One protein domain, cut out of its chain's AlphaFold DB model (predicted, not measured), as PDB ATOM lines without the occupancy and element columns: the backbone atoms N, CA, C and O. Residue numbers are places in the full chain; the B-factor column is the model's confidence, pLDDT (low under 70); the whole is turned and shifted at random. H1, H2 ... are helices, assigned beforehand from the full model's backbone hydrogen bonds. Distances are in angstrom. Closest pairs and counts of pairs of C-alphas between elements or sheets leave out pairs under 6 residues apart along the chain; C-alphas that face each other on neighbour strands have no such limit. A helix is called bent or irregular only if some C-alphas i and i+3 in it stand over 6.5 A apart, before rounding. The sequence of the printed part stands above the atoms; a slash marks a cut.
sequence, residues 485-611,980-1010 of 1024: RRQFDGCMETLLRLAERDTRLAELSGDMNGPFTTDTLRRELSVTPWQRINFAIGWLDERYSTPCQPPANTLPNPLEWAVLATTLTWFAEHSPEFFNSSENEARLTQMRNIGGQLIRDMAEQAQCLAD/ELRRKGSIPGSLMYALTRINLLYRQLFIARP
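AT A GLANCE: This is residues 485 to 611 and 980 to 1010 of the 1024 residues of an uncharacterized protein of Xanthomonadales bacterium (UniProt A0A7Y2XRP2). Four helices, H1, H5, H7 and H9, run lengthwise in an up-and-down bundle, each against the one before it, and the longest, H7, reaches on past the others. Beyond one end of H1 and H5, H2, H3 and kinked H4 make a smaller head; H8 packs on the far part of H7, and short H6 turns the chain at the other end of the bundle. The printed part has 158 residues with nine named helices, H1 to H9 in chain order, and no named strand; the class is all helix. It is compact, with a radius of gyration of the C-alphas of 17.5 A, yet elongated, spanning 54 by 33 by 23 A.

HOW THE PARTS SIT: H7, residues 582 to 611, is a hub touching four helices, as is H5, residues 558 to 574. These two only just touch, with 3 pairs of C-alphas within 8 A, the closest Ala 565 and Met 591 at 7.2 A; they run opposite ways at a shallow tilt of 26 degrees. H9, residues 989 to 1007, touches H5 at C-alphas Ala 562 and Leu 991, 5.3 A apart, the same way at a tilt of 35.0 degrees, only just steep. H9 touches H7 with residues 585 to 596 of H7 alone, closest at C-alphas Gly 595 and Leu 995, 6.7 A. H1, residues 485 to 500, touches H5 with its residues 492 to 499 alone, closest at C-alphas Ala 499 and Trp 561, 5.5 A, opposite ways at a shallow 19 degrees. H1 and H9 are apart. H4, residues 529 to 544, forms a helical hairpin with H5, closest at C-alphas Trp 530 and Pro 558, 6.1 A. H2, residues 506 to 509, touches H4 at C-alphas Ser 509 and Gln 531, 4.6 A. H3, residues 518 to 524, is close to H4 but not clearly touching, at 7.2 A between C-alphas Glu 524 and Arg 532. H8, residues 980 to 984, touches H7 at C-alphas Ala 603 and Lys 984, 4.8 A. H6, residues 576 to 579, and H7 meet only through their link. Every O i to N i+4 pair is within hydrogen-bond range in H1, H3, H5, H7, H8 and H9; H4 has 10 of 12, and H2 and H6 are too short for such a pair.

IN THESE COORDINATES: H7 is 41.9 A long, H9 25.8 A, H5 24.2 A, H1 22.4 A and H4 19.4 A. H1 begins at C-alpha 485 (-27.066, 32.169, -0.894), and H9 ends at C-alpha 1007 (-26.271, 21.264, -21.303). H4 is irregular, with C-alphas 531 and 534 8.3 A apart, and has a kink of 44 degrees near residue 536.

THE WHOLE: The C-alphas farthest apart, Asp 519 and Pro 1010, are 59.7 A apart. Residues 612 to 979 are not printed; C-alphas 611 and 980 are 11.4 A apart across the cut. The link from H4 to H5, residues 545 to 557, is long. Mean pLDDT of the printed part is 90.2; residues 1008 to 1010 are under 70.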
ATOM      1  N   ARG A 485     -26.821  33.518  -0.352       90.56
ATOM      2  CA  ARG A 485     -27.066  32.169  -0.894       90.56
ATOM      3  C   ARG A 485     -28.220  31.437  -0.193       90.56
ATOM      4  O   ARG A 485     -29.055  30.841  -0.857       90.56
ATOM      5  N   ARG A 486     -28.306  31.528   1.143       93.19
ATOM      6  CA  ARG A 486     -29.387  30.899   1.927       93.19
ATOM      7  C   ARG A 486     -30.760  31.480   1.579       93.19
ATOM      8  O   ARG A 486     -31.726  30.731   1.516       93.19
ATOM      9  N   GLN A 487     -30.850  32.798   1.399       94.31
ATOM     10  CA  GLN A 487     -32.096  33.448   0.990       94.31
ATOM     11  C   GLN A 487     -32.485  33.042  -0.433       94.31
ATOM     12  O   GLN A 487     -33.646  32.734  -0.671       94.31
ATOM     13  N   PHE A 488     -31.511  32.970  -1.343       94.44
ATOM     14  CA  PHE A 488     -31.727  32.489  -2.705       94.44
ATOM     15  C   PHE A 488     -32.248  31.051  -2.735       94.44
ATOM     16  O   PHE A 488     -33.301  30.796  -3.315       94.44
ATOM     17  N   ASP A 489     -31.569  30.121  -2.059       93.19
ATOM     18  CA  ASP A 489     -31.999  28.720  -2.015       93.19
ATOM     19  C   ASP A 489     -33.388  28.583  -1.362       93.19
ATOM     20  O   ASP A 489     -34.219  27.818  -1.851       93.19
ATOM     21  N   GLY A 490     -33.678  29.383  -0.327       95.19
ATOM     22  CA  GLY A 490     -35.003  29.451   0.295       95.19
ATOM     23  C   GLY A 490     -36.098  29.930  -0.664       95.19
ATOM     24  O   GLY A 490     -37.169  29.329  -0.712       95.19
ATOM     25  N   CYS A 491     -35.825  30.954  -1.476       95.50
ATOM     26  CA  CYS A 491     -36.753  31.412  -2.509       95.50
ATOM     27  C   CYS A 491     -36.988  30.349  -3.586       95.50
ATOM     28  O   CYS A 491     -38.135  30.047  -3.915       95.50
ATOM     29  N   MET A 492     -35.924  29.717  -4.081       94.81
ATOM     30  CA  MET A 492     -36.020  28.659  -5.090       94.81
ATOM     31  C   MET A 492     -36.813  27.442  -4.594       94.81
ATOM     32  O   MET A 492     -37.629  26.889  -5.333       94.81
ATOM     33  N   GLU A 493     -36.608  27.032  -3.339       94.50
ATOM     34  CA  GLU A 493     -37.377  25.957  -2.712       94.50
ATOM     35  C   GLU A 493     -38.849  26.344  -2.521       94.50
ATOM     36  O   GLU A 493     -39.737  25.543  -2.826       94.50
ATOM     37  N   THR A 494     -39.129  27.577  -2.089       95.56
ATOM     38  CA  THR A 494     -40.500  28.084  -1.958       95.56
ATOM     39  C   THR A 494     -41.229  28.090  -3.299       95.56
ATOM     40  O   THR A 494     -42.311  27.510  -3.380       95.56
ATOM     41  N   LEU A 495     -40.644  28.663  -4.357       95.44
ATOM     42  CA  LEU A 495     -41.266  28.718  -5.686       95.44
ATOM     43  C   LEU A 495     -41.589  27.316  -6.223       95.44
ATOM     44  O   LEU A 495     -42.693  27.073  -6.715       95.44
ATOM     45  N   LEU A 496     -40.660  26.368  -6.076       95.75
ATOM     46  CA  LEU A 496     -40.875  24.986  -6.504       95.75
ATOM     47  C   LEU A 496     -41.959  24.286  -5.677       95.75
ATOM     48  O   LEU A 496     -42.819  23.608  -6.238       95.75
ATOM     49  N   ARG A 497     -41.965  24.478  -4.352       95.62
ATOM     50  CA  ARG A 497     -42.996  23.928  -3.460       95.62
ATOM     51  C   ARG A 497     -44.384  24.456  -3.820       95.62
ATOM     52  O   ARG A 497     -45.335  23.674  -3.834       95.62
ATOM     53  N   LEU A 498     -44.503  25.757  -4.093       96.12
ATOM     54  CA  LEU A 498     -45.755  26.367  -4.546       96.12
ATOM     55  C   LEU A 498     -46.208  25.727  -5.864       96.12
ATOM     56  O   LEU A 498     -47.352  25.284  -5.962       96.12
ATOM     57  N   ALA A 499     -45.297  25.593  -6.832       95.62
ATOM     58  CA  ALA A 499     -45.590  25.028  -8.148       95.62
ATOM     59  C   ALA A 499     -45.990  23.546  -8.096       95.62
ATOM     60  O   ALA A 499     -46.818  23.110  -8.895       95.62
ATOM     61  N   GLU A 500     -45.419  22.771  -7.173       93.31
ATOM     62  CA  GLU A 500     -45.705  21.345  -7.025       93.31
ATOM     63  C   GLU A 500     -47.000  21.068  -6.253       93.31
ATOM     64  O   GLU A 500     -47.724  20.137  -6.614       93.31
ATOM     65  N   ARG A 501     -47.290  21.843  -5.196       92.88
ATOM     66  CA  ARG A 501     -48.379  21.553  -4.247       92.88
ATOM     67  C   ARG A 501     -49.519  22.557  -4.300       92.88
ATOM     68  O   ARG A 501     -50.664  22.160  -4.485       92.88
ATOM     69  N   ASP A 502     -49.219  23.836  -4.108       93.31
ATOM     70  CA  ASP A 502     -50.246  24.853  -3.874       93.31
ATOM     71  C   ASP A 502     -51.074  25.100  -5.139       93.31
ATOM     72  O   ASP A 502     -52.298  25.162  -5.073       93.31
ATOM     73  N   THR A 503     -50.441  25.108  -6.315       95.06
ATOM     74  CA  THR A 503     -51.145  25.240  -7.604       95.06
ATOM     75  C   THR A 503     -52.147  24.109  -7.879       95.06
ATOM     76  O   THR A 503     -53.001  24.272  -8.748       95.06
ATOM     77  N   ARG A 504     -52.067  22.980  -7.160       94.81
ATOM     78  CA  ARG A 504     -52.967  21.815  -7.279       94.81
ATOM     79  C   ARG A 504     -54.108  21.815  -6.264       94.81
ATOM     80  O   ARG A 504     -54.919  20.888  -6.268       94.81
ATOM     81  N   LEU A 505     -54.160  22.804  -5.372       94.12
ATOM     82  CA  LEU A 505     -55.256  22.951  -4.420       94.12
ATOM     83  C   LEU A 505     -56.576  23.175  -5.168       94.12
ATOM     84  O   LEU A 505     -56.601  23.804  -6.233       94.12
ATOM     85  N   ALA A 506     -57.675  22.658  -4.619       92.56
ATOM     86  CA  ALA A 506     -58.986  22.707  -5.266       92.56
ATOM     87  C   ALA A 506     -59.471  24.152  -5.466       92.56
ATOM     88  O   ALA A 506     -60.121  24.470  -6.457       92.56
ATOM     89  N   GLU A 507     -59.092  25.064  -4.574       90.56
ATOM     90  CA  GLU A 507     -59.438  26.478  -4.663       90.56
ATOM     91  C   GLU A 507     -58.772  27.165  -5.870       90.56
ATOM     92  O   GLU A 507     -59.364  28.068  -6.475       90.56
ATOM     93  N   LEU A 508     -57.571  26.708  -6.253       91.75
ATOM     94  CA  LEU A 508     -56.793  27.245  -7.371       91.75
ATOM     95  C   LEU A 508     -56.996  26.484  -8.682       91.75
ATOM     96  O   LEU A 508     -56.864  27.106  -9.729       91.75
ATOM     97  N   SER A 509     -57.301  25.187  -8.649       94.06
ATOM     98  CA  SER A 509     -57.354  24.326  -9.846       94.06
ATOM     99  C   SER A 509     -58.699  23.617 -10.075       94.06
ATOM    100  O   SER A 509     -58.898  22.996 -11.122       94.06
ATOM    101  N   GLY A 510     -59.646  23.752  -9.142       93.88
ATOM    102  CA  GLY A 510     -60.945  23.077  -9.137       93.88
ATOM    103  C   GLY A 510     -60.900  21.696  -8.472       93.88
ATOM    104  O   GLY A 510     -59.841  21.077  -8.377       93.88
ATOM    105  N   ASP A 511     -62.058  21.204  -8.027       93.19
ATOM    106  CA  ASP A 511     -62.223  19.824  -7.548       93.19
ATOM    107  C   ASP A 511     -62.706  18.928  -8.694       93.19
ATOM    108  O   ASP A 511     -63.710  19.216  -9.346       93.19
ATOM    109  N   MET A 512     -61.983  17.837  -8.937       92.12
ATOM    110  CA  MET A 512     -62.308  16.858  -9.974       92.12
ATOM    111  C   MET A 512     -63.523  15.990  -9.620       92.12
ATOM    112  O   MET A 512     -64.083  15.351 -10.498       92.12
ATOM    113  N   ASN A 513     -63.948  15.963  -8.355       91.38
ATOM    114  CA  ASN A 513     -65.078  15.146  -7.899       91.38
ATOM    115  C   ASN A 513     -66.403  15.930  -7.830       91.38
ATOM    116  O   ASN A 513     -67.402  15.410  -7.332       91.38
ATOM    117  N   GLY A 514     -66.419  17.183  -8.291       89.19
ATOM    118  CA  GLY A 514     -67.611  18.026  -8.297       89.19
ATOM    119  C   GLY A 514     -67.903  18.681  -6.938       89.19
ATOM    120  O   GLY A 514     -66.968  19.024  -6.212       89.19
ATOM    121  N   PRO A 515     -69.185  18.908  -6.582       93.31
ATOM    122  CA  PRO A 515     -70.404  18.435  -7.254       93.31
ATOM    123  C   PRO A 515     -70.692  19.146  -8.590       93.31
ATOM    124  O   PRO A 515     -70.381  20.321  -8.749       93.31
ATOM    125  N   PHE A 516     -71.361  18.470  -9.531       92.81
ATOM    126  CA  PHE A 516     -71.688  19.015 -10.865       92.81
ATOM    127  C   PHE A 516     -73.170  19.375 -11.041       92.81
ATOM    128  O   PHE A 516     -73.765  19.163 -12.096       92.81
ATOM    129  N   THR A 517     -73.795  19.923  -9.998       89.81
ATOM    130  CA  THR A 517     -75.174  20.430 -10.085       89.81
ATOM    131  C   THR A 517     -75.242  21.715 -10.915       89.81
ATOM    132  O   THR A 517     -74.261  22.456 -10.972       89.81
ATOM    133  N   THR A 518     -76.404  22.039 -11.495       86.44
ATOM    134  CA  THR A 518     -76.627  23.268 -12.285       86.44
ATOM    135  C   THR A 518     -76.174  24.540 -11.550       86.44
ATOM    136  O   THR A 518     -75.472  25.374 -12.123       86.44
ATOM    137  N   ASP A 519     -76.488  24.677 -10.257       85.94
ATOM    138  CA  ASP A 519     -76.056  25.834  -9.455       85.94
ATOM    139  C   ASP A 519     -74.538  25.881  -9.247       85.94
ATOM    140  O   ASP A 519     -73.935  26.959  -9.299       85.94
ATOM    141  N   THR A 520     -73.906  24.720  -9.048       91.31
ATOM    142  CA  THR A 520     -72.448  24.641  -8.911       91.31
ATOM    143  C   THR A 520     -71.777  24.964 -10.240       91.31
ATOM    144  O   THR A 520     -70.874  25.791 -10.268       91.31
ATOM    145  N   LEU A 521     -72.275  24.425 -11.357       92.06
ATOM    146  CA  LEU A 521     -71.800  24.756 -12.702       92.06
ATOM    147  C   LEU A 521     -71.893  26.258 -12.972       92.06
ATOM    148  O   LEU A 521     -70.916  26.860 -13.409       92.06
ATOM    149  N   ARG A 522     -73.023  26.894 -12.645       88.50
ATOM    150  CA  ARG A 522     -73.191  28.345 -12.811       88.50
ATOM    151  C   ARG A 522     -72.126  29.132 -12.039       88.50
ATOM    152  O   ARG A 522     -71.610  30.125 -12.553       88.50
ATOM    153  N   ARG A 523     -71.781  28.689 -10.826       89.56
ATOM    154  CA  ARG A 523     -70.721  29.296 -10.012       89.56
ATOM    155  C   ARG A 523     -69.336  29.038 -10.602       89.56
ATOM    156  O   ARG A 523     -68.590  29.993 -10.794       89.56
ATOM    157  N   GLU A 524     -68.989  27.793 -10.909       91.69
ATOM    158  CA  GLU A 524     -67.640  27.442 -11.371       91.69
ATOM    159  C   GLU A 524     -67.335  27.981 -12.776       91.69
ATOM    160  O   GLU A 524     -66.210  28.397 -13.046       91.69
ATOM    161  N   LEU A 525     -68.343  28.095 -13.645       91.94
ATOM    162  CA  LEU A 525     -68.209  28.678 -14.986       91.94
ATOM    163  C   LEU A 525     -68.166  30.210 -15.002       91.94
ATOM    164  O   LEU A 525     -67.889  30.809 -16.048       91.94
ATOM    165  N   SER A 526     -68.440  30.852 -13.861       87.00
ATOM    166  CA  SER A 526     -68.272  32.299 -13.696       87.00
ATOM    167  C   SER A 526     -66.815  32.708 -13.471       87.00
ATOM    168  O   SER A 526     -66.493  33.886 -13.597       87.00
ATOM    169  N   VAL A 527     -65.940  31.743 -13.177       87.62
ATOM    170  CA  VAL A 527     -64.515  31.956 -12.912       87.62
ATOM    171  C   VAL A 527     -63.680  31.604 -14.150       87.62
ATOM    172  O   VAL A 527     -64.142  30.899 -15.050       87.62
ATOM    173  N   THR A 528     -62.439  32.093 -14.225       86.69
ATOM    174  CA  THR A 528     -61.550  31.834 -15.368       86.69
ATOM    175  C   THR A 528     -61.303  30.329 -15.544       86.69
ATOM    176  O   THR A 528     -60.883  29.679 -14.582       86.69
ATOM    177  N   PRO A 529     -61.473  29.760 -16.757       89.25
ATOM    178  CA  PRO A 529     -61.381  28.314 -16.989       89.25
ATOM    179  C   PRO A 529     -60.104  27.644 -16.480       89.25
ATOM    180  O   PRO A 529     -60.163  26.528 -15.973       89.25
ATOM    181  N   TRP A 530     -58.955  28.323 -16.547       87.44
ATOM    182  CA  TRP A 530     -57.674  27.769 -16.089       87.44
ATOM    183  C   TRP A 530     -57.655  27.498 -14.574       87.44
ATOM    184  O   TRP A 530     -56.992  26.562 -14.132       87.44
ATOM    185  N   GLN A 531     -58.462  28.224 -13.787       89.31
ATOM    186  CA  GLN A 531     -58.636  27.974 -12.350       89.31
ATOM    187  C   GLN A 531     -59.453  26.723 -12.037       89.31
ATOM    188  O   GLN A 531     -59.602  26.351 -10.874       89.31
ATOM    189  N   ARG A 532     -60.073  26.132 -13.056       93.62
ATOM    190  CA  ARG A 532     -61.056  25.059 -12.943       93.62
ATOM    191  C   ARG A 532     -60.722  23.902 -13.870       93.62
ATOM    192  O   ARG A 532     -61.614  23.164 -14.271       93.62
ATOM    193  N   ILE A 533     -59.437  23.725 -14.182       94.81
ATOM    194  CA  ILE A 533     -58.953  22.639 -15.037       94.81
ATOM    195  C   ILE A 533     -59.398  21.262 -14.525       94.81
ATOM    196  O   ILE A 533     -59.931  20.469 -15.296       94.81
ATOM    197  N   ASN A 534     -59.265  20.998 -13.223       95.31
ATOM    198  CA  ASN A 534     -59.648  19.713 -12.638       95.31
ATOM    199  C   ASN A 534     -61.168  19.547 -12.594       95.31
ATOM    200  O   ASN A 534     -61.668  18.461 -12.869       95.31
ATOM    201  N   PHE A 535     -61.908  20.628 -12.332       95.12
ATOM    202  CA  PHE A 535     -63.372  20.611 -12.369       95.12
ATOM    203  C   PHE A 535     -63.904  20.342 -13.787       95.12
ATOM    204  O   PHE A 535     -64.817  19.539 -13.951       95.12
ATOM    205  N   ALA A 536     -63.307  20.940 -14.826       93.75
ATOM    206  CA  ALA A 536     -63.646  20.650 -16.223       93.75
ATOM    207  C   ALA A 536     -63.422  19.179 -16.581       93.75
ATOM    208  O   ALA A 536     -64.275  18.583 -17.234       93.75
ATOM    209  N   ILE A 537     -62.284  18.608 -16.175       93.06
ATOM    210  CA  ILE A 537     -61.957  17.198 -16.434       93.06
ATOM    211  C   ILE A 537     -62.945  16.281 -15.712       93.06
ATOM    212  O   ILE A 537     -63.513  15.390 -16.336       93.06
ATOM    213  N   GLY A 538     -63.206  16.543 -14.429       92.88
ATOM    214  CA  GLY A 538     -64.176  15.788 -13.640       92.88
ATOM    215  C   GLY A 538     -65.587  15.831 -14.224       92.88
ATOM    216  O   GLY A 538     -66.250  14.802 -14.335       92.88
ATOM    217  N   TRP A 539     -66.018  17.009 -14.686       92.88
ATOM    218  CA  TRP A 539     -67.314  17.164 -15.342       92.88
ATOM    219  C   TRP A 539     -67.404  16.335 -16.627       92.88
ATOM    220  O   TRP A 539     -68.430  15.705 -16.867       92.88
ATOM    221  N   LEU A 540     -66.348  16.318 -17.452       91.38
ATOM    222  CA  LEU A 540     -66.316  15.519 -18.681       91.38
ATOM    223  C   LEU A 540     -66.428  14.020 -18.387       91.38
ATOM    224  O   LEU A 540     -67.146  13.314 -19.101       91.38
ATOM    225  N   ASP A 541     -65.736  13.558 -17.346       88.88
ATOM    226  CA  ASP A 541     -65.759  12.163 -16.910       88.88
ATOM    227  C   ASP A 541     -67.165  11.745 -16.446       88.88
ATOM    228  O   ASP A 541     -67.745  10.795 -16.983       88.88
ATOM    229  N   GLU A 542     -67.774  12.522 -15.540       89.69
ATOM    230  CA  GLU A 542     -69.124  12.247 -15.032       89.69
ATOM    231  C   GLU A 542     -70.188  12.354 -16.136       89.69
ATOM    232  O   GLU A 542     -71.017  11.453 -16.298       89.69
ATOM    233  N   ARG A 543     -70.154  13.430 -16.935       90.75
ATOM    234  CA  ARG A 543     -71.183  13.734 -17.941       90.75
ATOM    235  C   ARG A 543     -71.244  12.693 -19.052       90.75
ATOM    236  O   ARG A 543     -72.340  12.356 -19.501       90.75
ATOM    237  N   TYR A 544     -70.093  12.216 -19.528       87.88
ATOM    238  CA  TYR A 544     -70.029  11.343 -20.702       87.88
ATOM    239  C   TYR A 544     -69.769   9.869 -20.377       87.88
ATOM    240  O   TYR A 544     -69.827   9.057 -21.302       87.88
ATOM    241  N   SER A 545     -69.543   9.512 -19.102       77.44
ATOM    242  CA  SER A 545     -69.362   8.124 -18.642       77.44
ATOM    243  C   SER A 545     -68.380   7.345 -19.528       77.44
ATOM    244  O   SER A 545     -68.696   6.285 -20.078       77.44
ATOM    245  N   THR A 546     -67.206   7.931 -19.754       76.62
ATOM    246  CA  THR A 546     -66.222   7.412 -20.714       76.62
ATOM    247  C   THR A 546     -65.311   6.358 -20.080       76.62
ATOM    248  O   THR A 546     -65.180   6.319 -18.861       76.62
ATOM    249  N   PRO A 547     -64.643   5.485 -20.863       81.81
ATOM    250  CA  PRO A 547     -63.613   4.596 -20.319       81.81
ATOM    251  C   PRO A 547     -62.305   5.336 -19.988       81.81
ATOM    252  O   PRO A 547     -61.327   4.696 -19.600       81.81
ATOM    253  N   CYS A 548     -62.257   6.654 -20.202       83.94
ATOM    254  CA  CYS A 548     -61.089   7.471 -19.936       83.94
ATOM    255  C   CYS A 548     -60.866   7.557 -18.439       83.94
ATOM    256  O   CYS A 548     -61.770   7.896 -17.689       83.94
ATOM    257  N   GLN A 549     -59.655   7.234 -17.999       83.69
ATOM    258  CA  GLN A 549     -59.305   7.455 -16.608       83.69
ATOM    259  C   GLN A 549     -58.941   8.930 -16.428       83.69
ATOM    260  O   GLN A 549     -58.140   9.448 -17.219       83.69
ATOM    261  N   PRO A 550     -59.484   9.605 -15.402       85.06
ATOM    262  CA  PRO A 550     -59.010  10.930 -15.051       85.06
ATOM    263  C   PRO A 550     -57.522  10.874 -14.659       85.06
ATOM    264  O   PRO A 550     -57.012   9.803 -14.297       85.06
ATOM    265  N   PRO A 551     -56.801  12.007 -14.707       89.31
ATOM    266  CA  PRO A 551     -55.400  12.060 -14.311       89.31
ATOM    267  C   PRO A 551     -55.196  11.511 -12.893       89.31
ATOM    268  O   PRO A 551     -55.965  11.806 -11.979       89.31
ATOM    269  N   ALA A 552     -54.129  10.733 -12.693       85.81
ATOM    270  CA  ALA A 552     -53.857  10.076 -11.411       85.81
ATOM    271  C   ALA A 552     -53.634  11.066 -10.250       85.81
ATOM    272  O   ALA A 552     -53.856  10.724  -9.091       85.81
ATOM    273  N   ASN A 553     -53.187  12.284 -10.563       88.31
ATOM    274  CA  ASN A 553     -53.024  13.381  -9.617       88.31
ATOM    275  C   ASN A 553     -53.764  14.610 -10.144       88.31
ATOM    276  O   ASN A 553     -53.797  14.834 -11.354       88.31
ATOM    277  N   THR A 554     -54.274  15.451  -9.242       93.25
ATOM    278  CA  THR A 554     -54.875  16.740  -9.610       93.25
ATOM    279  C   THR A 554     -53.876  17.589 -10.382       93.25
ATOM    280  O   THR A 554     -52.729  17.738  -9.963       93.25
ATOM    281  N   LEU A 555     -54.280  18.141 -11.521       95.38
ATOM    282  CA  LEU A 555     -53.415  18.969 -12.353       95.38
ATOM    283  C   LEU A 555     -53.189  20.340 -11.697       95.38
ATOM    284  O   LEU A 555     -54.111  20.875 -11.077       95.38
ATOM    285  N   PRO A 556     -51.984  20.924 -11.807       95.69
ATOM    286  CA  PRO A 556     -51.749  22.276 -11.320       95.69
ATOM    287  C   PRO A 556     -52.511  23.287 -12.182       95.69
ATOM    288  O   PRO A 556     -52.687  23.079 -13.384       95.69
ATOM    289  N   ASN A 557     -52.923  24.407 -11.586       95.00
ATOM    290  CA  ASN A 557     -53.446  25.542 -12.337       95.00
ATOM    291  C   ASN A 557     -52.388  26.024 -13.355       95.00
ATOM    292  O   ASN A 557     -51.296  26.431 -12.937       95.00
ATOM    293  N   PRO A 558     -52.695  26.020 -14.669       94.56
ATOM    294  CA  PRO A 558     -51.739  26.395 -15.706       94.56
ATOM    295  C   PRO A 558     -51.208  27.828 -15.583       94.56
ATOM    296  O   PRO A 558     -50.033  28.051 -15.868       94.56
ATOM    297  N   LEU A 559     -52.044  28.790 -15.159       94.44
ATOM    298  CA  LEU A 559     -51.637  30.195 -15.038       94.44
ATOM    299  C   LEU A 559     -50.680  30.386 -13.863       94.44
ATOM    300  O   LEU A 559     -49.611  30.957 -14.035       94.44
ATOM    301  N   GLU A 560     -51.039  29.861 -12.688       95.19
ATOM    302  CA  GLU A 560     -50.213  29.986 -11.476       95.19
ATOM    303  C   GLU A 560     -48.860  29.293 -11.657       95.19
ATOM    304  O   GLU A 560     -47.819  29.810 -11.257       95.19
ATOM    305  N   TRP A 561     -48.861  28.121 -12.304       96.62
ATOM    306  CA  TRP A 561     -47.623  27.433 -12.642       96.62
ATOM    307  C   TRP A 561     -46.764  28.268 -13.601       96.62
ATOM    308  O   TRP A 561     -45.561  28.393 -13.378       96.62
ATOM    309  N   ALA A 562     -47.365  28.878 -14.630       96.06
ATOM    310  CA  ALA A 562     -46.648  29.722 -15.584       96.06
ATOM    311  C   ALA A 562     -46.064  30.984 -14.929       96.06
ATOM    312  O   ALA A 562     -44.942  31.369 -15.263       96.06
ATOM    313  N   VAL A 563     -46.775  31.591 -13.974       95.75
ATOM    314  CA  VAL A 563     -46.277  32.710 -13.157       95.75
ATOM    315  C   VAL A 563     -45.025  32.281 -12.391       95.75
ATOM    316  O   VAL A 563     -43.964  32.869 -12.580       95.75
ATOM    317  N   LEU A 564     -45.102  31.196 -11.613       97.00
ATOM    318  CA  LEU A 564     -43.975  30.692 -10.815       97.00
ATOM    319  C   LEU A 564     -42.772  30.288 -11.681       97.00
ATOM    320  O   LEU A 564     -41.624  30.567 -11.335       97.00
ATOM    321  N   ALA A 565     -43.026  29.650 -12.824       95.94
ATOM    322  CA  ALA A 565     -42.016  29.295 -13.814       95.94
ATOM    323  C   ALA A 565     -41.327  30.531 -14.422       95.94
ATOM    324  O   ALA A 565     -40.113  30.530 -14.650       95.94
ATOM    325  N   THR A 566     -42.092  31.596 -14.657       94.44
ATOM    326  CA  THR A 566     -41.586  32.864 -15.190       94.44
ATOM    327  C   THR A 566     -40.775  33.621 -14.133       94.44
ATOM    328  O   THR A 566     -39.671  34.067 -14.433       94.44
ATOM    329  N   THR A 567     -41.222  33.658 -12.872       94.44
ATOM    330  CA  THR A 567     -40.434  34.195 -11.745       94.44
ATOM    331  C   THR A 567     -39.131  33.417 -11.539       94.44
ATOM    332  O   THR A 567     -38.077  34.006 -11.319       94.44
ATOM    333  N   LEU A 568     -39.165  32.086 -11.650       93.88
ATOM    334  CA  LEU A 568     -37.960  31.257 -11.575       93.88
ATOM    335  C   LEU A 568     -36.990  31.568 -12.721       93.88
ATOM    336  O   LEU A 568     -35.778  31.592 -12.512       93.88
ATOM    337  N   THR A 569     -37.525  31.833 -13.916       91.56
ATOM    338  CA  THR A 569     -36.720  32.238 -15.072       91.56
ATOM    339  C   THR A 569     -36.018  33.565 -14.811       91.56
ATOM    340  O   THR A 569     -34.815  33.675 -15.035       91.56
ATOM    341  N   TRP A 570     -36.749  34.534 -14.260       91.88
ATOM    342  CA  TRP A 570     -36.193  35.816 -13.849       91.88
ATOM    343  C   TRP A 570     -35.038  35.656 -12.850       91.88
ATOM    344  O   TRP A 570     -33.964  36.216 -13.055       91.88
ATOM    345  N   PHE A 571     -35.205  34.828 -11.812       91.12
ATOM    346  CA  PHE A 571     -34.140  34.557 -10.837       91.12
ATOM    347  C   PHE A 571     -32.870  33.979 -11.474       91.12
ATOM    348  O   PHE A 571     -31.765  34.271 -11.012       91.12
ATOM    349  N   ALA A 572     -33.016  33.158 -12.515       89.19
ATOM    350  CA  ALA A 572     -31.884  32.579 -13.231       89.19
ATOM    351  C   ALA A 572     -31.081  33.626 -14.007       89.19
ATOM    352  O   ALA A 572     -29.853  33.545 -14.030       89.19
ATOM    353  N   GLU A 573     -31.756  34.602 -14.616       86.12
ATOM    354  CA  GLU A 573     -31.085  35.713 -15.293       86.12
ATOM    355  C   GLU A 573     -30.512  36.737 -14.302       86.12
ATOM    356  O   GLU A 573     -29.431  37.269 -14.536       86.12
ATOM    357  N   HIS A 574     -31.220  37.019 -13.202       86.81
ATOM    358  CA  HIS A 574     -30.844  38.067 -12.250       86.81
ATOM    359  C   HIS A 574     -29.688  37.663 -11.322       86.81
ATOM    360  O   HIS A 574     -28.887  38.509 -10.933       86.81
ATOM    361  N   SER A 575     -29.596  36.384 -10.940       86.81
ATOM    362  CA  SER A 575     -28.564  35.879 -10.016       86.81
ATOM    363  C   SER A 575     -27.915  34.583 -10.531       86.81
ATOM    364  O   SER A 575     -28.007  33.525  -9.884       86.81
ATOM    365  N   PRO A 576     -27.261  34.621 -11.707       86.19
ATOM    366  CA  PRO A 576     -26.721  33.435 -12.372       86.19
ATOM    367  C   PRO A 576     -25.662  32.700 -11.533       86.19
ATOM    368  O   PRO A 576     -25.567  31.469 -11.583       86.19
ATOM    369  N   GLU A 577     -24.897  33.423 -10.712       84.31
ATOM    370  CA  GLU A 577     -23.878  32.884  -9.808       84.31
ATOM    371  C   GLU A 577     -24.458  31.966  -8.729       84.31
ATOM    372  O   GLU A 577     -23.827  30.977  -8.343       84.31
ATOM    373  N   PHE A 578     -25.677  32.244  -8.259       87.19
ATOM    374  CA  PHE A 578     -26.375  31.350  -7.344       87.19
ATOM    375  C   PHE A 578     -27.121  30.248  -8.095       87.19
ATOM    376  O   PHE A 578     -27.203  29.111  -7.614       87.19
ATOM    377  N   PHE A 579     -27.619  30.542  -9.293       88.81
ATOM    378  CA  PHE A 579     -28.443  29.608 -10.041       88.81
ATOM    379  C   PHE A 579     -27.656  28.407 -10.596       88.81
ATOM    380  O   PHE A 579     -28.176  27.294 -10.576       88.81
ATOM    381  N   ASN A 580     -26.400  28.570 -11.028       86.06
ATOM    382  CA  ASN A 580     -25.605  27.497 -11.650       86.06
ATOM    383  C   ASN A 580     -25.068  26.454 -10.637       86.06
ATOM    384  O   ASN A 580     -23.868  26.369 -10.366       86.06
ATOM    385  N   SER A 581     -25.959  25.640 -10.065       88.06
ATOM    386  CA  SER A 581     -25.636  24.516  -9.173       88.06
ATOM    387  C   SER A 581     -26.419  23.254  -9.546       88.06
ATOM    388  O   SER A 581     -27.494  23.334 -10.136       88.06
ATOM    389  N   SER A 582     -25.916  22.075  -9.163       87.88
ATOM    390  CA  SER A 582     -26.608  20.793  -9.393       87.88
ATOM    391  C   SER A 582     -27.954  20.698  -8.664       87.88
ATOM    392  O   SER A 582     -28.888  20.060  -9.141       87.88
ATOM    393  N   GLU A 583     -28.082  21.359  -7.514       90.44
ATOM    394  CA  GLU A 583     -29.344  21.450  -6.778       90.44
ATOM    395  C   GLU A 583     -30.395  22.242  -7.569       90.44
ATOM    396  O   GLU A 583     -31.537  21.805  -7.705       90.44
ATOM    397  N   ASN A 584     -30.004  23.372  -8.159       90.94
ATOM    398  CA  ASN A 584     -30.896  24.165  -9.002       90.94
ATOM    399  C   ASN A 584     -31.158  23.506 -10.361       90.94
ATOM    400  O   ASN A 584     -32.256  23.654 -10.889       90.94
ATOM    401  N   GLU A 585     -30.221  22.714 -10.891       91.69
ATOM    402  CA  GLU A 585     -30.479  21.843 -12.042       91.69
ATOM    403  C   GLU A 585     -31.615  20.855 -11.741       91.69
ATOM    404  O   GLU A 585     -32.541  20.702 -12.544       91.69
ATOM    405  N   ALA A 586     -31.589  20.224 -10.562       92.81
ATOM    406  CA  ALA A 586     -32.646  19.319 -10.124       92.81
ATOM    407  C   ALA A 586     -33.987  20.054  -9.948       92.81
ATOM    408  O   ALA A 586     -35.009  19.579 -10.447       92.81
ATOM    409  N   ARG A 587     -33.986  21.243  -9.323       93.56
ATOM    410  CA  ARG A 587     -35.187  22.091  -9.171       93.56
ATOM    411  C   ARG A 587     -35.779  22.498 -10.527       93.56
ATOM    412  O   ARG A 587     -36.982  22.353 -10.743       93.56
ATOM    413  N   LEU A 588     -34.944  22.950 -11.462       93.31
ATOM    414  CA  LEU A 588     -35.360  23.328 -12.815       93.31
ATOM    415  C   LEU A 588     -35.895  22.118 -13.593       93.31
ATOM    416  O   LEU A 588     -36.917  22.216 -14.270       93.31
ATOM    417  N   THR A 589     -35.252  20.958 -13.456       94.00
ATOM    418  CA  THR A 589     -35.720  19.692 -14.041       94.00
ATOM    419  C   THR A 589     -37.086  19.294 -13.486       94.00
ATOM    420  O   THR A 589     -37.967  18.899 -14.248       94.00
ATOM    421  N   GLN A 590     -37.311  19.447 -12.181       95.19
ATOM    422  CA  GLN A 590     -38.616  19.189 -11.576       95.19
ATOM    423  C   GLN A 590     -39.681  20.159 -12.103       95.19
ATOM    424  O   GLN A 590     -40.764  19.710 -12.474       95.19
ATOM    425  N   MET A 591     -39.364  21.451 -12.240       95.75
ATOM    426  CA  MET A 591     -40.276  22.425 -12.851       95.75
ATOM    427  C   MET A 591     -40.642  22.025 -14.293       95.75
ATOM    428  O   MET A 591     -41.824  21.961 -14.632       95.75
ATOM    429  N   ARG A 592     -39.653  21.640 -15.117       94.12
ATOM    430  CA  ARG A 592     -39.866  21.100 -16.478       94.12
ATOM    431  C   ARG A 592     -40.768  19.875 -16.485       94.12
ATOM    432  O   ARG A 592     -41.650  19.769 -17.334       94.12
ATOM    433  N   ASN A 593     -40.566  18.961 -15.539       94.56
ATOM    434  CA  ASN A 593     -41.373  17.754 -15.421       94.56
ATOM    435  C   ASN A 593     -42.830  18.078 -15.078       94.56
ATOM    436  O   ASN A 593     -43.715  17.469 -15.671       94.56
ATOM    437  N   ILE A 594     -43.087  19.053 -14.196       95.19
ATOM    438  CA  ILE A 594     -44.450  19.487 -13.853       95.19
ATOM    439  C   ILE A 594     -45.163  20.048 -15.091       95.19
ATOM    440  O   ILE A 594     -46.236  19.555 -15.440       95.19
ATOM    441  N   GLY A 595     -44.567  21.020 -15.790       94.25
ATOM    442  CA  GLY A 595     -45.190  21.619 -16.978       94.25
ATOM    443  C   GLY A 595     -45.314  20.636 -18.150       94.25
ATOM    444  O   GLY A 595     -46.336  20.594 -18.834       94.25
ATOM    445  N   GLY A 596     -44.314  19.772 -18.346       93.44
ATOM    446  CA  GLY A 596     -44.365  18.706 -19.344       93.44
ATOM    447  C   GLY A 596     -45.446  17.663 -19.047       93.44
ATOM    448  O   GLY A 596     -46.109  17.202 -19.975       93.44
ATOM    449  N   GLN A 597     -45.648  17.305 -17.775       93.19
ATOM    450  CA  GLN A 597     -46.726  16.406 -17.356       93.19
ATOM    451  C   GLN A 597     -48.095  17.056 -17.567       93.19
ATOM    452  O   GLN A 597     -48.967  16.414 -18.136       93.19
ATOM    453  N   LEU A 598     -48.253  18.337 -17.216       93.69
ATOM    454  CA  LEU A 598     -49.491  19.087 -17.445       93.69
ATOM    455  C   LEU A 598     -49.916  19.057 -18.925       93.69
ATOM    456  O   LEU A 598     -51.058  18.717 -19.227       93.69
ATOM    457  N   ILE A 599     -49.000  19.337 -19.862       92.81
ATOM    458  CA  ILE A 599     -49.305  19.284 -21.306       92.81
ATOM    459  C   ILE A 599     -49.703  17.876 -21.758       92.81
ATOM    460  O   ILE A 599     -50.599  17.744 -22.599       92.81
ATOM    461  N   ARG A 600     -49.012  16.843 -21.258       92.12
ATOM    462  CA  ARG A 600     -49.291  15.443 -21.606       92.12
ATOM    463  C   ARG A 600     -50.654  15.007 -21.087       92.12
ATOM    464  O   ARG A 600     -51.464  14.577 -21.897       92.12
ATOM    465  N   ASP A 601     -50.933  15.221 -19.803       92.62
ATOM    466  CA  ASP A 601     -52.198  14.827 -19.179       92.62
ATOM    467  C   ASP A 601     -53.384  15.513 -19.864       92.62
ATOM    468  O   ASP A 601     -54.367  14.861 -20.199       92.62
ATOM    469  N   MET A 602     -53.275  16.811 -20.175       91.62
ATOM    470  CA  MET A 602     -54.314  17.517 -20.935       91.62
ATOM    471  C   MET A 602     -54.526  16.920 -22.336       91.62
ATOM    472  O   MET A 602     -55.666  16.814 -22.788       91.62
ATOM    473  N   ALA A 603     -53.446  16.519 -23.022       92.25
ATOM    474  CA  ALA A 603     -53.533  15.855 -24.326       92.25
ATOM    475  C   ALA A 603     -54.231  14.503 -24.228       92.25
ATOM    476  O   ALA A 603     -55.072  14.187 -25.062       92.25
ATOM    477  N   GLU A 604     -53.849  13.706 -23.232       91.88
ATOM    478  CA  GLU A 604     -54.360  12.356 -23.018       91.88
ATOM    479  C   GLU A 604     -55.855  12.387 -22.699       91.88
ATOM    480  O   GLU A 604     -56.607  11.589 -23.257       91.88
ATOM    481  N   GLN A 605     -56.306  13.359 -21.896       91.00
ATOM    482  CA  GLN A 605     -57.732  13.571 -21.635       91.00
ATOM    483  C   GLN A 605     -58.499  13.931 -22.917       91.00
ATOM    484  O   GLN A 605     -59.492  13.279 -23.244       91.00
ATOM    485  N   ALA A 606     -58.028  14.924 -23.683       92.12
ATOM    486  CA  ALA A 606     -58.672  15.315 -24.939       92.12
ATOM    487  C   ALA A 606     -58.710  14.155 -25.950       92.12
ATOM    488  O   ALA A 606     -59.760  13.868 -26.530       92.12
ATOM    489  N   GLN A 607     -57.585  13.448 -26.096       92.31
ATOM    490  CA  GLN A 607     -57.433  12.352 -27.044       92.31
ATOM    491  C   GLN A 607     -58.323  11.171 -26.682       92.31
ATOM    492  O   GLN A 607     -59.037  10.665 -27.546       92.31
ATOM    493  N   CYS A 608     -58.323  10.752 -25.418       91.31
ATOM    494  CA  CYS A 608     -59.151   9.635 -24.993       91.31
ATOM    495  C   CYS A 608     -60.638   9.914 -25.253       91.31
ATOM    496  O   CYS A 608     -61.345   9.062 -25.795       91.31
ATOM    497  N   LEU A 609     -61.108  11.129 -24.949       89.00
ATOM    498  CA  LEU A 609     -62.492  11.529 -25.212       89.00
ATOM    499  C   LEU A 609     -62.812  11.570 -26.711       89.00
ATOM    500  O   LEU A 609     -63.902  11.151 -27.113       89.00
ATOM    501  N   ALA A 610     -61.875  12.041 -27.537       90.12
ATOM    502  CA  ALA A 610     -62.023  12.063 -28.989       90.12
ATOM    503  C   ALA A 610     -62.089  10.652 -29.602       90.12
ATOM    504  O   ALA A 610     -62.855  10.443 -30.547       90.12
ATOM    505  N   ASP A 611     -61.334   9.704 -29.039       88.06
ATOM    506  CA  ASP A 611     -61.256   8.303 -29.474       88.06
ATOM    507  C   ASP A 611     -62.399   7.432 -28.899       88.06
ATOM    508  O   ASP A 611     -62.660   6.326 -29.381       88.06
ATOM    509  N   GLU A 980     -55.561  16.138 -35.903       91.69
ATOM    510  CA  GLU A 980     -54.655  15.945 -34.767       91.69
ATOM    511  C   GLU A 980     -54.872  17.022 -33.693       91.69
ATOM    512  O   GLU A 980     -54.916  16.709 -32.499       91.69
ATOM    513  N   LEU A 981     -55.109  18.273 -34.110       92.69
ATOM    514  CA  LEU A 981     -55.504  19.361 -33.215       92.69
ATOM    515  C   LEU A 981     -56.829  19.055 -32.506       92.69
ATOM    516  O   LEU A 981     -56.910  19.212 -31.291       92.69
ATOM    517  N   ARG A 982     -57.859  18.586 -33.224       93.44
ATOM    518  CA  ARG A 982     -59.157  18.231 -32.620       93.44
ATOM    519  C   ARG A 982     -59.072  17.040 -31.672       93.44
ATOM    520  O   ARG A 982     -59.831  16.990 -30.712       93.44
ATOM    521  N   ARG A 983     -58.173  16.085 -31.925       92.38
ATOM    522  CA  ARG A 983     -57.970  14.925 -31.048       92.38
ATOM    523  C   ARG A 983     -57.187  15.293 -29.793       92.38
ATOM    524  O   ARG A 983     -57.616  14.957 -28.703       92.38
ATOM    525  N   LYS A 984     -56.043  15.968 -29.925       91.56
ATOM    526  CA  LYS A 984     -55.089  16.157 -28.812       91.56
ATOM    527  C   LYS A 984     -55.131  17.539 -28.169       91.56
ATOM    528  O   LYS A 984     -54.492  17.750 -27.140       91.56
ATOM    529  N   GLY A 985     -55.828  18.489 -28.780       92.69
ATOM    530  CA  GLY A 985     -55.860  19.878 -28.348       92.69
ATOM    531  C   GLY A 985     -54.551  20.639 -28.567       92.69
ATOM    532  O   GLY A 985     -53.526  20.105 -29.004       92.69
ATOM    533  N   SER A 986     -54.559  21.905 -28.170       92.44
ATOM    534  CA  SER A 986     -53.421  22.837 -28.183       92.44
ATOM    535  C   SER A 986     -52.930  23.164 -26.769       92.44
ATOM    536  O   SER A 986     -53.491  22.680 -25.787       92.44
ATOM    537  N   ILE A 987     -51.851  23.940 -26.661       91.12
ATOM    538  CA  ILE A 987     -51.244  24.318 -25.381       91.12
ATOM    539  C   ILE A 987     -51.662  25.757 -25.046       91.12
ATOM    540  O   ILE A 987     -51.533  26.621 -25.909       91.12
ATOM    541  N   PRO A 988     -52.129  26.050 -23.818       88.94
ATOM    542  CA  PRO A 988     -52.346  27.425 -23.364       88.94
ATOM    543  C   PRO A 988     -51.102  28.311 -23.517       88.94
ATOM    544  O   PRO A 988     -50.003  27.897 -23.149       88.94
ATOM    545  N   GLY A 989     -51.282  29.546 -24.002       88.12
ATOM    546  CA  GLY A 989     -50.189  30.472 -24.339       88.12
ATOM    547  C   GLY A 989     -49.166  30.663 -23.216       88.12
ATOM    548  O   GLY A 989     -48.005  30.308 -23.391       88.12
ATOM    549  N   SER A 990     -49.579  31.123 -22.027       92.19
ATOM    550  CA  SER A 990     -48.650  31.313 -20.895       92.19
ATOM    551  C   SER A 990     -47.918  30.042 -20.470       92.19
ATOM    552  O   SER A 990     -46.739  30.102 -20.128       92.19
ATOM    553  N   LEU A 991     -48.577  28.879 -20.526       93.81
ATOM    554  CA  LEU A 991     -47.928  27.595 -20.249       93.81
ATOM    555  C   LEU A 991     -46.840  27.298 -21.293       93.81
ATOM    556  O   LEU A 991     -45.735  26.888 -20.935       93.81
ATOM    557  N   MET A 992     -47.139  27.533 -22.573       92.94
ATOM    558  CA  MET A 992     -46.188  27.383 -23.673       92.94
ATOM    559  C   MET A 992     -44.989  28.330 -23.527       92.94
ATOM    560  O   MET A 992     -43.845  27.868 -23.604       92.94
ATOM    561  N   TYR A 993     -45.218  29.617 -23.255       92.88
ATOM    562  CA  TYR A 993     -44.148  30.605 -23.108       92.88
ATOM    563  C   TYR A 993     -43.250  30.299 -21.903       92.88
ATOM    564  O   TYR A 993     -42.025  30.261 -22.035       92.88
ATOM    565  N   ALA A 994     -43.836  29.984 -20.744       94.25
ATOM    566  CA  ALA A 994     -43.084  29.639 -19.541       94.25
ATOM    567  C   ALA A 994     -42.225  28.372 -19.721       94.25
ATOM    568  O   ALA A 994     -41.060  28.346 -19.321       94.25
ATOM    569  N   LEU A 995     -42.751  27.331 -20.379       93.31
ATOM    570  CA  LEU A 995     -41.966  26.131 -20.702       93.31
ATOM    571  C   LEU A 995     -40.824  26.415 -21.675       93.31
ATOM    572  O   LEU A 995     -39.735  25.865 -21.510       93.31
ATOM    573  N   THR A 996     -41.063  27.272 -22.664       92.00
ATOM    574  CA  THR A 996     -40.051  27.677 -23.647       92.00
ATOM    575  C   THR A 996     -38.879  28.382 -22.955       92.00
ATOM    576  O   THR A 996     -37.724  28.002 -23.167       92.00
ATOM    577  N   ARG A 997     -39.164  29.314 -22.033       90.12
ATOM    578  CA  ARG A 997     -38.158  29.998 -21.196       90.12
ATOM    579  C   ARG A 997     -37.363  29.028 -20.318       90.12
ATOM    580  O   ARG A 997     -36.136  29.046 -20.308       90.12
ATOM    581  N   ILE A 998     -38.046  28.121 -19.627       91.19
ATOM    582  CA  ILE A 998     -37.398  27.147 -18.741       91.19
ATOM    583  C   ILE A 998     -36.516  26.153 -19.518       91.19
ATOM    584  O   ILE A 998     -35.420  25.806 -19.066       91.19
ATOM    585  N   ASN A 999     -36.978  25.662 -20.672       88.75
ATOM    586  CA  ASN A 999     -36.202  24.739 -21.505       88.75
ATOM    587  C   ASN A 999     -34.915  25.392 -22.016       88.75
ATOM    588  O   ASN A 999     -33.875  24.730 -22.073       88.75
ATOM    589  N   LEU A1000     -34.975  26.684 -22.340       85.25
ATOM    590  CA  LEU A1000     -33.793  27.455 -22.688       85.25
ATOM    591  C   LEU A1000     -32.800  27.523 -21.537       85.25
ATOM    592  O   LEU A1000     -31.635  27.182 -21.734       85.25
ATOM    593  N   LEU A1001     -33.255  27.951 -20.358       86.81
ATOM    594  CA  LEU A1001     -32.388  28.090 -19.190       86.81
ATOM    595  C   LEU A1001     -31.668  26.785 -18.880       86.81
ATOM    596  O   LEU A1001     -30.464  26.778 -18.627       86.81
ATOM    597  N   TYR A1002     -32.384  25.662 -18.984       87.12
ATOM    598  CA  TYR A1002     -31.786  24.349 -18.785       87.12
ATOM    599  C   TYR A1002     -30.657  24.082 -19.789       87.12
ATOM    600  O   TYR A1002     -29.576  23.624 -19.416       87.12
ATOM    601  N   ARG A1003     -30.878  24.407 -21.065       81.75
ATOM    602  CA  ARG A1003     -29.866  24.236 -22.110       81.75
ATOM    603  C   ARG A1003     -28.649  25.134 -21.878       81.75
ATOM    604  O   ARG A1003     -27.526  24.640 -21.947       81.75
ATOM    605  N   GLN A1004     -28.874  26.420 -21.614       81.75
ATOM    606  CA  GLN A1004     -27.813  27.418 -21.453       81.75
ATOM    607  C   GLN A1004     -26.920  27.129 -20.243       81.75
ATOM    608  O   GLN A1004     -25.704  27.240 -20.349       81.75
ATOM    609  N   LEU A1005     -27.506  26.734 -19.110       82.38
ATOM    610  CA  LEU A1005     -26.765  26.595 -17.855       82.38
ATOM    611  C   LEU A1005     -26.217  25.179 -17.615       82.38
ATOM    612  O   LEU A1005     -25.163  25.037 -16.991       82.38
ATOM    613  N   PHE A1006     -26.899  24.137 -18.112       82.31
ATOM    614  CA  PHE A1006     -26.598  22.750 -17.727       82.31
ATOM    615  C   PHE A1006     -26.217  21.821 -18.890       82.31
ATOM    616  O   PHE A1006     -25.435  20.899 -18.675       82.31
ATOM    617  N   ILE A1007     -26.672  22.072 -20.126       73.50
ATOM    618  CA  ILE A1007     -26.271  21.264 -21.303       73.50
ATOM    619  C   ILE A1007     -25.017  21.834 -21.986       73.50
ATOM    620  O   ILE A1007     -24.205  21.074 -22.503       73.50
ATOM    621  N   ALA A1008     -24.817  23.155 -21.979       54.84
ATOM    622  CA  ALA A1008     -23.704  23.823 -22.669       54.84
ATOM    623  C   ALA A1008     -22.317  23.658 -22.000       54.84
ATOM    624  O   ALA A1008     -21.406  24.442 -22.269       54.84
ATOM    625  N   ARG A1009     -22.119  22.652 -21.136       42.84
ATOM    626  CA  ARG A1009     -20.784  22.310 -20.626       42.84
ATOM    627  C   ARG A1009     -20.102  21.377 -21.631       42.84
ATOM    628  O   ARG A1009     -20.639  20.297 -21.873       42.84
ATOM    629  N   PRO A1010     -18.927  21.718 -22.193       34.31
ATOM    630  CA  PRO A1010     -18.080  20.680 -22.759       34.31
ATOM    631  C   PRO A1010     -17.730  19.725 -21.614       34.31
ATOM    632  O   PRO A1010     -17.337  20.172 -20.531       34.31
TER     633      PRO A1010